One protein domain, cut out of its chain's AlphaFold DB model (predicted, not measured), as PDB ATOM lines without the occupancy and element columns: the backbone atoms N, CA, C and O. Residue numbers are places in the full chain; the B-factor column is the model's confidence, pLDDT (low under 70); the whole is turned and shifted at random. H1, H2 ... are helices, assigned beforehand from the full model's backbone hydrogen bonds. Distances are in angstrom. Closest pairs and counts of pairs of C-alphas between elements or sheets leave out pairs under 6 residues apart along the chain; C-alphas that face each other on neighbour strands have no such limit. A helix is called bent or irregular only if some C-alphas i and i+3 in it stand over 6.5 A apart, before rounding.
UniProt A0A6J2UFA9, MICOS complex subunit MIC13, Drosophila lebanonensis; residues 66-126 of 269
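What this domain is: This is residues 66 to 126 of the 269 residues of the protein "MICOS complex subunit MIC13" of Drosophila lebanonensis (UniProt A0A6J2UFA9). Two long helices meet near their ends at a tight link and make a wide, open V, with the first helix, H1, bent along its length. The 61 printed residues hold H1 and then H2, with no named strand; the class is all helix. The whole is extended, with a radius of gyration of the C-alphas of 20.2 A, and flat, spanning 59 by 37 by 11 A.

Where its parts are: Find C-alpha 66 at (99.417, 101.859, 164.093), where H1, residues 66 to 97, begins. By its hydrogen bonds it was assigned as one helix, but it is bent: C-alphas 86 and 89 are 6.8 A apart. Arm H1a, residues 66 to 86, measures 29.8 A; arm H1b is residues 89 to 97. H2, residues 102 to 126, runs 36.0 A to C-alpha 126 at (134.272, 145.529, 141.544).

How they stand to each other: H1a and H1b stand at a steep tilt of 40 degrees. Look next at Leu 96 and Val 103, whose C-alphas, 6.4 A apart, are the closest of H1b and H2; these are close but not clearly touching, at a steep tilt of 62 degrees, opposite ways. H1a and H2 are apart. In H1a, H1b and H2 every O i to N i+4 pair is within hydrogen-bond range.

The domain as a whole: The C-alphas of Trp 66 and Cys 126, the two farthest apart, are 60.3 A apart. The printed part has no cut, and its mean pLDDT is 82.0; residues 66, 97 and 126 are under 70.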
ATOM      1  N   TRP A  66      98.268 101.574 164.958       67.81
ATOM      2  CA  TRP A  66      99.417 101.859 164.093       67.81
ATOM      3  C   TRP A  66      99.631 103.349 163.816       67.81
ATOM      4  O   TRP A  66     100.768 103.810 163.714       67.81
ATOM      5  N   ARG A  67      98.545 104.123 163.702       73.00
ATOM      6  CA  ARG A  67      98.627 105.577 163.489       73.00
ATOM      7  C   ARG A  67      99.089 106.274 164.759       73.00
ATOM      8  O   ARG A  67      99.913 107.180 164.683       73.00
ATOM      9  N   PHE A  68      98.590 105.832 165.909       75.75
ATOM     10  CA  PHE A  68      98.998 106.356 167.205       75.75
ATOM     11  C   PHE A  68     100.475 106.067 167.487       75.75
ATOM     12  O   PHE A  68     101.221 106.998 167.780       75.75
ATOM     13  N   LEU A  69     100.919 104.823 167.299       76.56
ATOM     14  CA  LEU A  69     102.323 104.439 167.460       76.56
ATOM     15  C   LEU A  69     103.226 105.209 166.492       76.56
ATOM     16  O   LEU A  69     104.239 105.762 166.909       76.56
ATOM     17  N   GLY A  70     102.837 105.318 165.219       78.56
ATOM     18  CA  GLY A  70     103.597 106.075 164.226       78.56
ATOM     19  C   GLY A  70     103.769 107.547 164.610       78.56
ATOM     20  O   GLY A  70     104.882 108.067 164.568       78.56
ATOM     21  N   VAL A  71     102.693 108.211 165.040       81.25
ATOM     22  CA  VAL A  71     102.747 109.612 165.489       81.25
ATOM     23  C   VAL A  71     103.550 109.751 166.784       81.25
ATOM     24  O   VAL A  71     104.345 110.681 166.907       81.25
ATOM     25  N   PHE A  72     103.383 108.829 167.732       78.25
ATOM     26  CA  PHE A  72     104.104 108.830 169.001       78.25
ATOM     27  C   PHE A  72     105.615 108.690 168.791       78.25
ATOM     28  O   PHE A  72     106.378 109.547 169.236       78.25
ATOM     29  N   PHE A  73     106.051 107.677 168.037       78.12
ATOM     30  CA  PHE A  73     107.468 107.479 167.737       78.12
ATOM     31  C   PHE A  73     108.033 108.588 166.859       78.12
ATOM     32  O   PHE A  73     109.167 109.004 167.083       78.12
ATOM     33  N   TYR A  74     107.265 109.117 165.903       77.38
ATOM     34  CA  TYR A  74     107.700 110.265 165.113       77.38
ATOM     35  C   TYR A  74     107.961 111.483 166.003       77.38
ATOM     36  O   TYR A  74     109.044 112.061 165.945       77.38
ATOM     37  N   ASN A  75     107.016 111.834 166.878       84.56
ATOM     38  CA  ASN A  75     107.169 112.963 167.792       84.56
ATOM     39  C   ASN A  75     108.360 112.763 168.733       84.56
ATOM     40  O   ASN A  75     109.179 113.670 168.870       84.56
ATOM     41  N   GLN A  76     108.503 111.568 169.314       82.44
ATOM     42  CA  GLN A  76     109.629 111.227 170.183       82.44
ATOM     43  C   GLN A  76     110.969 111.329 169.442       82.44
ATOM     44  O   GLN A  76     111.932 111.891 169.958       82.44
ATOM     45  N   THR A  77     111.032 110.835 168.205       81.88
ATOM     46  CA  THR A  77     112.246 110.877 167.375       81.88
ATOM     47  C   THR A  77     112.608 112.310 167.007       81.88
ATOM     48  O   THR A  77     113.768 112.698 167.081       81.88
ATOM     49  N   VAL A  78     111.624 113.128 166.637       85.12
ATOM     50  CA  VAL A  78     111.853 114.534 166.294       85.12
ATOM     51  C   VAL A  78     112.334 115.316 167.518       85.12
ATOM     52  O   VAL A  78     113.324 116.038 167.420       85.12
ATOM     53  N   LEU A  79     111.685 115.142 168.671       85.25
ATOM     54  CA  LEU A  79     112.072 115.789 169.929       85.25
ATOM     55  C   LEU A  79     113.499 115.413 170.339       85.25
ATOM     56  O   LEU A  79     114.333 116.299 170.519       85.25
ATOM     57  N   THR A  80     113.803 114.116 170.396       82.38
ATOM     58  CA  THR A  80     115.142 113.618 170.756       82.38
ATOM     59  C   THR A  80     116.212 114.046 169.756       82.38
ATOM     60  O   THR A  80     117.331 114.362 170.149       82.38
ATOM     61  N   PHE A  81     115.889 114.126 168.464       86.56
ATOM     62  CA  PHE A  81     116.823 114.605 167.450       86.56
ATOM     63  C   PHE A  81     117.152 116.092 167.620       86.56
ATOM     64  O   PHE A  81     118.317 116.479 167.526       86.56
ATOM     65  N   PHE A  82     116.153 116.934 167.899       87.25
ATOM     66  CA  PHE A  82     116.395 118.350 168.178       87.25
ATOM     67  C   PHE A  82     117.141 118.563 169.495       87.25
ATOM     68  O   PHE A  82     118.028 119.413 169.553       87.25
ATOM     69  N   GLU A  83     116.841 117.772 170.522       84.31
ATOM     70  CA  GLU A  83     117.572 117.783 171.788       84.31
ATOM     71  C   GLU A  83     119.032 117.356 171.595       84.31
ATOM     72  O   GLU A  83     119.951 118.019 172.077       84.31
ATOM     73  N   PHE A  84     119.273 116.323 170.785       86.06
ATOM     74  CA  PHE A  84     120.619 115.930 170.391       86.06
ATOM     75  C   PHE A  84     121.335 117.065 169.659       86.06
ATOM     76  O   PHE A  84     122.432 117.437 170.060       86.06
ATOM     77  N   LEU A  85     120.721 117.670 168.634       86.19
ATOM     78  CA  LEU A  85     121.309 118.800 167.904       86.19
ATOM     79  C   LEU A  85     121.612 119.999 168.808       86.19
ATOM     80  O   LEU A  85     122.606 120.687 168.583       86.19
ATOM     81  N   TYR A  86     120.789 120.238 169.824       86.81
ATOM     82  CA  TYR A  86     121.034 121.267 170.828       86.81
ATOM     83  C   TYR A  86     122.244 120.940 171.717       86.81
ATOM     84  O   TYR A  86     122.995 121.838 172.091       86.81
ATOM     85  N   MET A  87     122.474 119.657 172.001       84.44
ATOM     86  CA  MET A  87     123.618 119.172 172.778       84.44
ATOM     87  C   MET A  87     124.884 118.955 171.927       84.44
ATOM     88  O   MET A  87     125.987 118.879 172.459       84.44
ATOM     89  N   VAL A  88     124.793 118.888 170.595       84.88
ATOM     90  CA  VAL A  88     125.968 118.717 169.716       84.88
ATOM     91  C   VAL A  88     127.048 119.788 169.948       84.88
ATOM     92  O   VAL A  88     128.217 119.413 170.051       84.88
ATOM     93  N   PRO A  89     126.733 121.094 170.067       80.81
ATOM     94  CA  PRO A  89     127.732 122.118 170.357       80.81
ATOM     95  C   PRO A  89     128.487 121.877 171.666       80.81
ATOM     96  O   PRO A  89     129.695 122.092 171.698       80.81
ATOM     97  N   THR A  90     127.817 121.408 172.723       80.69
ATOM     98  CA  THR A  90     128.456 121.169 174.028       80.69
ATOM     99  C   THR A  90     129.366 119.943 173.980       80.69
ATOM    100  O   THR A  90     130.502 120.009 174.451       80.69
ATOM    101  N   TYR A  91     128.937 118.866 173.316       79.19
ATOM    102  CA  TYR A  91     129.782 117.690 173.081       79.19
ATOM    103  C   TYR A  91     130.972 117.990 172.165       79.19
ATOM    104  O   TYR A  91     132.075 117.496 172.404       79.19
ATOM    105  N   MET A  92     130.783 118.823 171.138       79.44
ATOM    106  CA  MET A  92     131.887 119.291 170.304       79.44
ATOM    107  C   MET A  92     132.876 120.127 171.108       79.44
ATOM    108  O   MET A  92     134.078 119.914 170.969       79.44
ATOM    109  N   LEU A  93     132.395 121.036 171.965       75.06
ATOM    110  CA  LEU A  93     133.252 121.854 172.823       75.06
ATOM    111  C   LEU A  93     134.099 120.974 173.753       75.06
ATOM    112  O   LEU A  93     135.315 121.124 173.798       75.06
ATOM    113  N   TYR A  94     133.474 119.987 174.395       78.25
ATOM    114  CA  TYR A  94     134.158 119.025 175.258       78.25
ATOM    115  C   TYR A  94     135.207 118.188 174.500       78.25
ATOM    116  O   TYR A  94     136.313 117.953 174.989       78.25
ATOM    117  N   GLY A  95     134.897 117.768 173.268       77.94
ATOM    118  CA  GLY A  95     135.853 117.072 172.401       77.94
ATOM    119  C   GLY A  95     137.023 117.958 171.959       77.94
ATOM    120  O   GLY A  95     138.158 117.492 171.869       77.94
ATOM    121  N   LEU A  96     136.758 119.244 171.723       75.00
ATOM    122  CA  LEU A  96     137.748 120.246 171.327       75.00
ATOM    123  C   LEU A  96     138.676 120.643 172.485       75.00
ATOM    124  O   LEU A  96     139.863 120.860 172.250       75.00
ATOM    125  N   GLU A  97     138.177 120.683 173.722       69.88
ATOM    126  CA  GLU A  97     138.983 120.937 174.927       69.88
ATOM    127  C   GLU A  97     140.006 119.827 175.196       69.88
ATOM    128  O   GLU A  97     141.089 120.086 175.722       69.88
ATOM    129  N   ARG A  98     139.712 118.592 174.778       75.25
ATOM    130  CA  ARG A  98     140.608 117.444 174.969       75.25
ATOM    131  C   ARG A  98     141.793 117.418 173.997       75.25
ATOM    132  O   ARG A  98     142.746 116.677 174.230       75.25
ATOM    133  N   VAL A  99     141.762 118.226 172.931       79.25
ATOM    134  CA  VAL A  99     142.837 118.323 171.931       79.25
ATOM    135  C   VAL A  99     143.389 119.755 171.896       79.25
ATOM    136  O   VAL A  99     142.934 120.583 171.095       79.25
ATOM    137  N   PRO A 100     144.392 120.077 172.736       70.88
ATOM    138  CA  PRO A 100     144.983 121.409 172.743       70.88
ATOM    139  C   PRO A 100     145.591 121.730 171.369       70.88
ATOM    140  O   PRO A 100     146.324 120.938 170.778       70.88
ATOM    141  N   GLY A 101     145.249 122.901 170.827       72.94
ATOM    142  CA  GLY A 101     145.767 123.406 169.548       72.94
ATOM    143  C   GLY A 101     144.915 123.101 168.308       72.94
ATOM    144  O   GLY A 101     145.086 123.775 167.290       72.94
ATOM    145  N   TYR A 102     143.949 122.176 168.366       78.81
ATOM    146  CA  TYR A 102     143.056 121.923 167.223       78.81
ATOM    147  C   TYR A 102     142.080 123.085 166.998       78.81
ATOM    148  O   TYR A 102     141.876 123.513 165.863       78.81
ATOM    149  N   VAL A 103     141.575 123.678 168.086       78.81
ATOM    150  CA  VAL A 103     140.728 124.883 168.045       78.81
ATOM    151  C   VAL A 103     141.443 126.036 167.343       78.81
ATOM    152  O   VAL A 103     140.856 126.680 166.480       78.81
ATOM    153  N   GLN A 104     142.725 126.277 167.647       80.38
ATOM    154  CA  GLN A 104     143.476 127.366 167.014       80.38
ATOM    155  C   GLN A 104     143.650 127.148 165.506       80.38
ATOM    156  O   GLN A 104     143.476 128.091 164.735       80.38
ATOM    157  N   LYS A 105     143.907 125.907 165.070       83.12
ATOM    158  CA  LYS A 105     143.976 125.553 163.640       83.12
ATOM    159  C   LYS A 105     142.623 125.718 162.943       83.12
ATOM    160  O   LYS A 105     142.573 126.243 161.837       83.12
ATOM    161  N   LEU A 106     141.531 125.331 163.602       83.56
ATOM    162  CA  LEU A 106     140.165 125.516 163.102       83.56
ATOM    163  C   LEU A 106     139.799 126.996 162.963       83.56
ATOM    164  O   LEU A 106     139.229 127.392 161.952       83.56
ATOM    165  N   VAL A 107     140.157 127.818 163.951       85.81
ATOM    166  CA  VAL A 107     139.924 129.268 163.930       85.81
ATOM    167  C   VAL A 107     140.755 129.939 162.838       85.81
ATOM    168  O   VAL A 107     140.226 130.786 162.118       85.81
ATOM    169  N   ALA A 108     142.023 129.550 162.671       87.38
ATOM    170  CA  ALA A 108     142.873 130.044 161.589       87.38
ATOM    171  C   ALA A 108     142.289 129.677 160.215       87.38
ATOM    172  O   ALA A 108     142.070 130.560 159.388       87.38
ATOM    173  N   TYR A 109     141.912 128.411 160.023       90.56
ATOM    174  CA  TYR A 109     141.276 127.930 158.796       90.56
ATOM    175  C   TYR A 109     139.948 128.646 158.498       90.56
ATOM    176  O   TYR A 109     139.697 129.072 157.369       90.56
ATOM    177  N   ALA A 110     139.090 128.829 159.506       90.75
ATOM    178  CA  ALA A 110     137.822 129.535 159.351       90.75
ATOM    179  C   ALA A 110     138.030 131.011 158.976       90.75
ATOM    180  O   ALA A 110     137.312 131.537 158.124       90.75
ATOM    181  N   ARG A 111     139.032 131.670 159.571       93.12
ATOM    182  CA  ARG A 111     139.392 133.060 159.270       93.12
ATOM    183  C   ARG A 111     139.909 133.205 157.842       93.12
ATOM    184  O   ARG A 111     139.441 134.082 157.122       93.12
ATOM    185  N   GLU A 112     140.809 132.328 157.408       93.25
ATOM    186  CA  GLU A 112     141.311 132.315 156.030       93.25
ATOM    187  C   GLU A 112     140.179 132.114 155.020       93.25
ATOM    188  O   GLU A 112     140.100 132.828 154.018       93.25
ATOM    189  N   ARG A 113     139.249 131.200 155.311       90.44
ATOM    190  CA  ARG A 113     138.099 130.937 154.445       90.44
ATOM    191  C   ARG A 113     137.114 132.107 154.401       90.44
ATOM    192  O   ARG A 113     136.564 132.397 153.342       90.44
ATOM    193  N   TYR A 114     136.915 132.810 155.514       90.69
ATOM    194  CA  TYR A 114     136.104 134.028 155.547       90.69
ATOM    195  C   TYR A 114     136.732 135.152 154.710       90.69
ATOM    196  O   TYR A 114     136.041 135.779 153.909       90.69
ATOM    197  N   GLU A 115     138.044 135.361 154.833       94.06
ATOM    198  CA  GLU A 115     138.784 136.351 154.040       94.06
ATOM    199  C   GLU A 115     138.782 136.017 152.542       94.06
ATOM    200  O   GLU A 115     138.634 136.912 151.709       94.06
ATOM    201  N   GLN A 116     138.883 134.736 152.170       92.00
ATOM    202  CA  GLN A 116     138.725 134.297 150.779       92.00
ATOM    203  C   GLN A 116     137.339 134.657 150.235       92.00
ATOM    204  O   GLN A 116     137.241 135.338 149.214       92.00
ATOM    205  N   MET A 117     136.276 134.291 150.957       88.00
ATOM    206  CA  MET A 117     134.896 134.594 150.564       88.00
ATOM    207  C   MET A 117     134.637 136.106 150.484       88.00
ATOM    208  O   MET A 117     133.907 136.575 149.609       88.00
ATOM    209  N   LYS A 118     135.239 136.896 151.380       90.12
ATOM    210  CA  LYS A 118     135.156 138.361 151.363       90.12
ATOM    211  C   LYS A 118     135.832 138.946 150.121       90.12
ATOM    212  O   LYS A 118     135.208 139.735 149.418       90.12
ATOM    213  N   LYS A 119     137.054 138.509 149.799       91.31
ATOM    214  CA  LYS A 119     137.787 138.943 148.596       91.31
ATOM    215  C   LYS A 119     137.067 138.554 147.307       91.31
ATOM    216  O   LYS A 119     137.083 139.319 146.349       91.31
ATOM    217  N   GLU A 120     136.439 137.382 147.257       87.88
ATOM    218  CA  GLU A 120     135.611 136.974 146.117       87.88
ATOM    219  C   GLU A 120     134.397 137.893 145.949       87.88
ATOM    220  O   GLU A 120     134.175 138.407 144.851       87.88
ATOM    221  N   ARG A 121     133.683 138.205 147.040       84.12
ATOM    222  CA  ARG A 121     132.568 139.169 147.022       84.12
ATOM    223  C   ARG A 121     133.004 140.572 146.598       84.12
ATOM    224  O   ARG A 121     132.297 141.213 145.829       84.12
ATOM    225  N   GLU A 122     134.156 141.047 147.064       83.06
ATOM    226  CA  GLU A 122     134.716 142.349 146.673       83.06
ATOM    227  C   GLU A 122     135.116 142.374 145.190       83.06
ATOM    228  O   GLU A 122     134.814 143.339 144.489       83.06
ATOM    229  N   LYS A 123     135.712 141.296 144.668       79.62
ATOM    230  CA  LYS A 123     136.017 141.152 143.234       79.62
ATOM    231  C   LYS A 123     134.749 141.127 142.380       79.62
ATOM    232  O   LYS A 123     134.717 141.744 141.319       79.62
ATOM    233  N   GLU A 124     133.700 140.437 142.818       78.75
ATOM    234  CA  GLU A 124     132.397 140.429 142.138       78.75
ATOM    235  C   GLU A 124     131.662 141.772 142.222       78.75
ATOM    236  O   GLU A 124     130.927 142.133 141.300       78.75
ATOM    237  N   ALA A 125     131.839 142.522 143.312       73.44
ATOM    238  CA  ALA A 125     131.334 143.886 143.434       73.44
ATOM    239  C   ALA A 125     132.089 144.838 142.493       73.44
ATOM    240  O   ALA A 125     131.455 145.599 141.770       73.44
ATOM    241  N   CYS A 126     133.419 144.722 142.418       61.94
ATOM    242  CA  CYS A 126     134.272 145.529 141.544       61.94
ATOM    243  C   CYS A 126     134.024 145.259 140.049       61.94
ATOM    244  O   CYS A 126     133.974 146.193 139.258       61.94
TER     245      CYS A 126